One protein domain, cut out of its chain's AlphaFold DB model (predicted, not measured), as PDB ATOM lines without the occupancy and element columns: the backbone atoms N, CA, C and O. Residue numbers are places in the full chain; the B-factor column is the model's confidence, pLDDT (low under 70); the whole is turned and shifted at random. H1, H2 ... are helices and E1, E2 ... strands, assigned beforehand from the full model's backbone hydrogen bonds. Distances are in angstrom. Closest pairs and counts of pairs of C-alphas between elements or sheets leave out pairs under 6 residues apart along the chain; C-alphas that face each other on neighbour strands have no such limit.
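Overview. This is residues 19 to 76 of the 144 residues of an uncharacterized protein of Hymenolepis diminuta (UniProt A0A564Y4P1). In a domain with little regular structure, one helix, H1, lies over one face of a small antiparallel sheet, E1 - E2 - E3, as two layers, a helix layer and a sheet layer. The long loop of residues 40 to 58 and the loop of the hairpin E2 and E3 reach toward opposite ends of an elongated outline, 33 by 20 by 16 A. The 58 printed residues run E1, H1, E2, E3; the class is mixed, with only 22 residues in named elements, and the whole is compact, radius of gyration of the C-alphas 11.0 A.

Along the chain. Find C-alpha 19 at (142.096, 188.374, 25.477), where E1, residues 19 to 21, begins its 7.0 A. H1, residues 30 to 39, runs 14.2 A. E2, residues 59 to 63, spans 13.1 A; E3, residues 72 to 75, spans 10.3 A and ends at (145.108, 187.116, 36.608).

Arrangement. Look at N 20 and O 61, 2.8 A apart, between E1 and E2, and at N 60 and O 74, 2.8 A, between E2 and E3. H1 is on the sheet, over E1 and E2, at a height over the sheet of 9.8 A, along the strands at 1 degrees to E2 on the local plane; its closest C-alphas to E1 are those of Phe 30 and Gly 19, 4.3 A. In H1 every O i to N i+4 pair is within hydrogen-bond range.

Size, cuts and confidence. The C-alphas farthest apart, those of Asp 43 and Glu 67, are 34.8 A apart. The printed part has no cut, the link H1 to E2 is long, and residue 67 has pLDDT under 70.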
ATOM      1  N   GLY A  19     142.034 189.195  24.280       94.31
ATOM      2  CA  GLY A  19     142.096 188.374  25.477       94.31
ATOM      3  C   GLY A  19     141.232 187.127  25.318       94.31
ATOM      4  O   GLY A  19     140.156 187.190  24.721       94.31
ATOM      5  N   SER A  20     141.681 186.012  25.884       94.75
ATOM      6  CA  SER A  20     140.918 184.767  26.003       94.75
ATOM      7  C   SER A  20     141.020 184.230  27.430       94.75
ATOM      8  O   SER A  20     142.109 184.239  28.007       94.75
ATOM      9  N   PRO A  21     139.933 183.721  28.033       95.50
ATOM     10  CA  PRO A  21     140.043 182.893  29.229       95.50
ATOM     11  C   PRO A  21     140.974 181.702  28.969       95.50
ATOM     12  O   PRO A  21     140.741 180.965  28.017       95.50
ATOM     13  N   VAL A  22     141.969 181.449  29.827       94.12
ATOM     14  CA  VAL A  22     142.957 180.357  29.626       94.12
ATOM     15  C   VAL A  22     142.302 178.971  29.473       94.12
ATOM     16  O   VAL A  22     142.869 178.058  28.881       94.12
ATOM     17  N   THR A  23     141.089 178.794  29.992       92.62
ATOM     18  CA  THR A  23     140.352 177.522  29.985       92.62
ATOM     19  C   THR A  23     139.486 177.291  28.743       92.62
ATOM     20  O   THR A  23     138.761 176.294  28.688       92.62
ATOM     21  N   CYS A  24     139.473 178.215  27.780       92.94
ATOM     22  CA  CYS A  24     138.737 178.078  26.522       92.94
ATOM     23  C   CYS A  24     139.402 178.875  25.388       92.94
ATOM     24  O   CYS A  24     140.370 179.592  25.605       92.94
ATOM     25  N   SER A  25     138.863 178.769  24.175       91.81
ATOM     26  CA  SER A  25     139.396 179.451  22.985       91.81
ATOM     27  C   SER A  25     138.451 180.545  22.472       91.81
ATOM     28  O   SER A  25     138.319 180.736  21.269       91.81
ATOM     29  N   HIS A  26     137.758 181.238  23.383       93.31
ATOM     30  CA  HIS A  26     136.868 182.351  23.042       93.31
ATOM     31  C   HIS A  26     137.603 183.683  23.170       93.31
ATOM     32  O   HIS A  26     138.059 184.040  24.257       93.31
ATOM     33  N   TYR A  27     137.664 184.428  22.070       93.75
ATOM     34  CA  TYR A  27     138.406 185.678  21.985       93.75
ATOM     35  C   TYR A  27     137.506 186.904  22.142       93.75
ATOM     36  O   TYR A  27     136.393 186.970  21.623       93.75
ATOM     37  N   PHE A  28     138.037 187.901  22.840       95.12
ATOM     38  CA  PHE A  28     137.409 189.193  23.099       95.12
ATOM     39  C   PHE A  28     138.458 190.297  22.957       95.12
ATOM     40  O   PHE A  28     139.659 190.029  23.025       95.12
ATOM     41  N   HIS A  29     138.038 191.558  22.848       95.69
ATOM     42  CA  HIS A  29     138.952 192.657  23.157       95.69
ATOM     43  C   HIS A  29     139.441 192.507  24.598       95.69
ATOM     44  O   HIS A  29     138.626 192.280  25.499       95.69
ATOM     45  N   PHE A  30     140.748 192.669  24.830       94.62
ATOM     46  CA  PHE A  30     141.305 192.508  26.176       94.62
ATOM     47  C   PHE A  30     140.603 193.419  27.196       94.62
ATOM     48  O   PHE A  30     140.162 192.935  28.232       94.62
ATOM     49  N   GLY A  31     140.381 194.693  26.859       95.31
ATOM     50  CA  GLY A  31     139.672 195.628  27.740       95.31
ATOM     51  C   GLY A  31     138.213 195.239  28.021       95.31
ATOM     52  O   GLY A  31     137.724 195.436  29.133       95.31
ATOM     53  N   CYS A  32     137.511 194.633  27.055       96.62
ATOM     54  CA  CYS A  32     136.156 194.122  27.282       96.62
ATOM     55  C   CYS A  32     136.169 192.946  28.261       96.62
ATOM     56  O   CYS A  32     135.374 192.925  29.201       96.62
ATOM     57  N   LEU A  33     137.077 191.988  28.060       96.19
ATOM     58  CA  LEU A  33     137.199 190.823  28.933       96.19
ATOM     59  C   LEU A  33     137.680 191.207  30.334       96.19
ATOM     60  O   LEU A  33     137.197 190.647  31.315       96.19
ATOM     61  N   GLU A  34     138.586 192.176  30.446       95.44
ATOM     62  CA  GLU A  34     139.032 192.712  31.730       95.44
ATOM     63  C   GLU A  34     137.860 193.350  32.482       95.44
ATOM     64  O   GLU A  34     137.581 192.961  33.615       95.44
ATOM     65  N   LYS A  35     137.099 194.238  31.829       96.06
ATOM     66  CA  LYS A  35     135.908 194.864  32.423       96.06
ATOM     67  C   LYS A  35     134.858 193.833  32.836       96.06
ATOM     68  O   LYS A  35     134.305 193.922  33.931       96.06
ATOM     69  N   TRP A  36     134.598 192.835  31.989       95.75
ATOM     70  CA  TRP A  36     133.721 191.713  32.333       95.75
ATOM     71  C   TRP A  36     134.217 190.984  33.579       95.75
ATOM     72  O   TRP A  36     133.436 190.729  34.493       95.75
ATOM     73  N   SER A  37     135.516 190.685  33.623       94.69
ATOM     74  CA  SER A  37     136.149 189.972  34.726       94.69
ATOM     75  C   SER A  37     136.059 190.753  36.031       94.69
ATOM     76  O   SER A  37     135.804 190.159  37.067       94.69
ATOM     77  N   THR A  38     136.215 192.077  35.997       92.69
ATOM     78  CA  THR A  38     136.026 192.931  37.178       92.69
ATOM     79  C   THR A  38     134.579 192.915  37.668       92.69
ATOM     80  O   THR A  38     134.347 192.820  38.869       92.69
ATOM     81  N   ASN A  39     133.606 192.965  36.756       94.31
ATOM     82  CA  ASN A  39     132.187 193.043  37.110       94.31
ATOM     83  C   ASN A  39     131.579 191.701  37.544       94.31
ATOM     84  O   ASN A  39     130.567 191.692  38.237       94.31
ATOM     85  N   ASN A  40     132.168 190.582  37.120       93.81
ATOM     86  CA  ASN A  40     131.651 189.232  37.364       93.81
ATOM     87  C   ASN A  40     132.602 188.382  38.220       93.81
ATOM     88  O   ASN A  40     132.487 187.154  38.234       93.81
ATOM     89  N   LEU A  41     133.551 189.024  38.909       92.56
ATOM     90  CA  LEU A  41     134.483 188.352  39.805       92.56
ATOM     91  C   LEU A  41     133.721 187.707  40.961       92.56
ATOM     92  O   LEU A  41     133.060 188.392  41.739       92.56
ATOM     93  N   ASN A  42     133.875 186.397  41.112       90.69
ATOM     94  CA  ASN A  42     133.329 185.647  42.229       90.69
ATOM     95  C   ASN A  42     134.408 184.725  42.805       90.69
ATOM     96  O   ASN A  42     134.863 183.806  42.126       90.69
ATOM     97  N   ASP A  43     134.833 184.993  44.041       86.69
ATOM     98  CA  ASP A  43     135.861 184.221  44.758       86.69
ATOM     99  C   ASP A  43     137.130 183.955  43.917       86.69
ATOM    100  O   ASP A  43     137.577 182.825  43.716       86.69
ATOM    101  N   GLY A  44     137.670 185.025  43.327       85.88
ATOM    102  CA  GLY A  44     138.894 184.969  42.527       85.88
ATOM    103  C   GLY A  44     138.743 184.344  41.132       85.88
ATOM    104  O   GLY A  44     139.725 184.192  40.402       85.88
ATOM    105  N   LYS A  45     137.517 183.982  40.745       91.62
ATOM    106  CA  LYS A  45     137.186 183.271  39.507       91.62
ATOM    107  C   LYS A  45     136.150 184.040  38.697       91.62
ATOM    108  O   LYS A  45     135.314 184.749  39.248       91.62
ATOM    109  N   CYS A  46     136.172 183.842  37.385       94.62
ATOM    110  CA  CYS A  46     135.159 184.351  36.467       94.62
ATOM    111  C   CYS A  46     134.662 183.252  35.539       94.62
ATOM    112  O   CYS A  46     135.403 182.337  35.182       94.62
ATOM    113  N   GLN A  47     133.408 183.357  35.112       95.50
ATOM    114  CA  GLN A  47     132.860 182.518  34.053       95.50
ATOM    115  C   GLN A  47     133.055 183.196  32.694       95.50
ATOM    116  O   GLN A  47     132.908 184.415  32.570       95.50
ATOM    117  N   CYS A  48     133.391 182.402  31.674       95.75
ATOM    118  CA  CYS A  48     133.498 182.867  30.293       95.75
ATOM    119  C   CYS A  48     132.213 183.614  29.870       95.75
ATOM    120  O   CYS A  48     131.124 183.082  30.105       95.75
ATOM    121  N   PRO A  49     132.320 184.787  29.209       95.38
ATOM    122  CA  PRO A  49     131.155 185.552  28.755       95.38
ATOM    123  C   PRO A  49     130.233 184.801  27.785       95.38
ATOM    124  O   PRO A  49     129.051 185.120  27.678       95.38
ATOM    125  N   VAL A  50     130.750 183.799  27.064       93.81
ATOM    126  CA  VAL A  50     129.934 182.988  26.155       93.81
ATOM    127  C   VAL A  50     129.005 182.089  26.973       93.81
ATOM    128  O   VAL A  50     129.452 181.123  27.598       93.81
ATOM    129  N   ALA A  51     127.699 182.371  26.925       88.50
ATOM    130  CA  ALA A  51     126.672 181.699  27.727       88.50
ATOM    131  C   ALA A  51     126.678 180.160  27.602       88.50
ATOM    132  O   ALA A  51     126.410 179.448  28.573       88.50
ATOM    133  N   THR A  52     127.026 179.634  26.425       91.75
ATOM    134  CA  THR A  52     127.106 178.188  26.160       91.75
ATOM    135  C   THR A  52     128.407 177.542  26.644       91.75
ATOM    136  O   THR A  52     128.446 176.327  26.813       91.75
ATOM    137  N   CYS A  53     129.469 178.312  26.906       92.88
ATOM    138  CA  CYS A  53     130.781 177.772  27.267       92.88
ATOM    139  C   CYS A  53     130.840 177.287  28.720       92.88
ATOM    140  O   CYS A  53     131.366 176.209  28.992       92.88
ATOM    141  N   ARG A  54     130.328 178.097  29.659       92.25
ATOM    142  CA  ARG A  54     130.310 177.825  31.115       92.25
ATOM    143  C   ARG A  54     131.669 177.497  31.759       92.25
ATOM    144  O   ARG A  54     131.714 177.119  32.926       92.25
ATOM    145  N   LYS A  55     132.788 177.647  31.043       95.12
ATOM    146  CA  LYS A  55     134.133 177.442  31.595       95.12
ATOM    147  C   LYS A  55     134.473 178.556  32.584       95.12
ATOM    148  O   LYS A  55     134.195 179.727  32.323       95.12
ATOM    149  N   ILE A  56     135.095 178.168  33.693       94.62
ATOM    150  CA  ILE A  56     135.568 179.068  34.747       94.62
ATOM    151  C   ILE A  56     137.063 179.300  34.553       94.62
ATOM    152  O   ILE A  56     137.802 178.345  34.332       94.62
ATOM    153  N   TYR A  57     137.506 180.546  34.680       94.12
ATOM    154  CA  TYR A  57     138.900 180.944  34.549       94.12
ATOM    155  C   TYR A  57     139.342 181.845  35.704       94.12
ATOM    156  O   TYR A  57     138.550 182.581  36.289       94.12
ATOM    157  N   MET A  58     140.638 181.782  36.011       92.75
ATOM    158  CA  MET A  58     141.318 182.661  36.977       92.75
ATOM    159  C   MET A  58     142.384 183.534  36.308       92.75
ATOM    160  O   MET A  58     142.901 184.460  36.927       92.75
ATOM    161  N   CYS A  59     142.702 183.265  35.037       93.94
ATOM    162  CA  CYS A  59     143.641 184.049  34.248       93.94
ATOM    163  C   CYS A  59     143.167 184.192  32.804       93.94
ATOM    164  O   CYS A  59     142.464 183.328  32.267       93.94
ATOM    165  N   MET A  60     143.575 185.295  32.192       94.56
ATOM    166  CA  MET A  60     143.366 185.617  30.791       94.56
ATOM    167  C   MET A  60     144.698 185.489  30.056       94.56
ATOM    168  O   MET A  60     145.714 186.010  30.518       94.56
ATOM    169  N   GLU A  61     144.684 184.808  28.920       94.12
ATOM    170  CA  GLU A  61     145.749 184.870  27.927       94.12
ATOM    171  C   GLU A  61     145.517 186.109  27.059       94.12
ATOM    172  O   GLU A  61     144.410 186.320  26.562       94.12
ATOM    173  N   VAL A  62     146.543 186.932  26.877       93.06
ATOM    174  CA  VAL A  62     146.484 188.172  26.104       93.06
ATOM    175  C   VAL A  62     147.459 188.083  24.944       93.06
ATOM    176  O   VAL A  62     148.663 187.890  25.137       93.06
ATOM    177  N   LYS A  63     146.924 188.241  23.733       90.94
ATOM    178  CA  LYS A  63     147.679 188.237  22.481       90.94
ATOM    179  C   LYS A  63     147.718 189.650  21.920       90.94
ATOM    180  O   LYS A  63     146.683 190.297  21.759       90.94
ATOM    181  N   THR A  64     148.926 190.129  21.647       85.75
ATOM    182  CA  THR A  64     149.154 191.432  21.009       85.75
ATOM    183  C   THR A  64     149.322 191.256  19.501       85.75
ATOM    184  O   THR A  64     149.562 190.146  19.034       85.75
ATOM    185  N   LEU A  65     149.219 192.347  18.737       77.94
ATOM    186  CA  LEU A  65     149.434 192.329  17.283       77.94
ATOM    187  C   LEU A  65     150.896 192.086  16.870       77.94
ATOM    188  O   LEU A  65     151.174 191.957  15.683       77.94
ATOM    189  N   ILE A  66     151.835 192.065  17.818       76.31
ATOM    190  CA  ILE A  66     153.250 191.869  17.507       76.31
ATOM    191  C   ILE A  66     153.464 190.388  17.183       76.31
ATOM    192  O   ILE A  66     153.428 189.536  18.080       76.31
ATOM    193  N   GLU A  67     153.680 190.084  15.903       69.50
ATOM    194  CA  GLU A  67     154.005 188.736  15.442       69.50
ATOM    195  C   GLU A  67     155.246 188.196  16.172       69.50
ATOM    196  O   GLU A  67     156.237 188.899  16.370       69.50
ATOM    197  N   GLY A  68     155.172 186.944  16.632       70.81
ATOM    198  CA  GLY A  68     156.239 186.300  17.406       70.81
ATOM    199  C   GLY A  68     156.282 186.663  18.896       70.81
ATOM    200  O   GLY A  68     157.088 186.090  19.631       70.81
ATOM    201  N   SER A  69     155.415 187.561  19.383       76.69
ATOM    202  CA  SER A  69     155.321 187.830  20.821       76.69
ATOM    203  C   SER A  69     154.760 186.621  21.580       76.69
ATOM    204  O   SER A  69     153.804 185.970  21.158       76.69
ATOM    205  N   SER A  70     155.377 186.303  22.721       80.81
ATOM    206  CA  SER A  70     154.824 185.299  23.633       80.81
ATOM    207  C   SER A  70     153.521 185.818  24.247       80.81
ATOM    208  O   SER A  70     153.441 187.009  24.561       80.81
ATOM    209  N   PRO A  71     152.517 184.950  24.463       83.75
ATOM    210  CA  PRO A  71     151.285 185.365  25.111       83.75
ATOM    211  C   PRO A  71     151.575 185.884  26.519       83.75
ATOM    212  O   PRO A  71     152.352 185.292  27.275       83.75
ATOM    213  N   LEU A  72     150.932 186.993  26.864       90.44
ATOM    214  CA  LEU A  72     150.968 187.558  28.205       90.44
ATOM    215  C   LEU A  72     149.820 186.973  29.027       90.44
ATOM    216  O   LEU A  72     148.769 186.638  28.488       90.44
ATOM    217  N   TYR A  73     150.003 186.872  30.340       91.62
ATOM    218  CA  TYR A  73     148.996 186.301  31.231       91.62
ATOM    219  C   TYR A  73     148.591 187.299  32.307       91.62
ATOM    220  O   TYR A  73     149.440 187.851  33.007       91.62
ATOM    221  N   PHE A  74     147.283 187.505  32.455       91.12
ATOM    222  CA  PHE A  74     146.708 188.473  33.385       91.12
ATOM    223  C   PHE A  74     145.727 187.784  34.338       91.12
ATOM    224  O   PHE A  74     144.685 187.299  33.881       91.12
ATOM    225  N   PRO A  75     146.029 187.707  35.649       90.88
ATOM    226  CA  PRO A  75     145.108 187.116  36.608       90.88
ATOM    227  C   PRO A  75     143.846 187.969  36.714       90.88
ATOM    228  O   PRO A  75     143.901 189.200  36.691       90.88
ATOM    229  N   VAL A  76     142.709 187.298  36.865       90.62
ATOM    230  CA  VAL A  76     141.409 187.935  37.099       90.62
ATOM    231  C   VAL A  76     141.400 188.574  38.489       90.62
ATOM    232  O   VAL A  76     141.036 189.739  38.642       90.62
TER     233      VAL A  76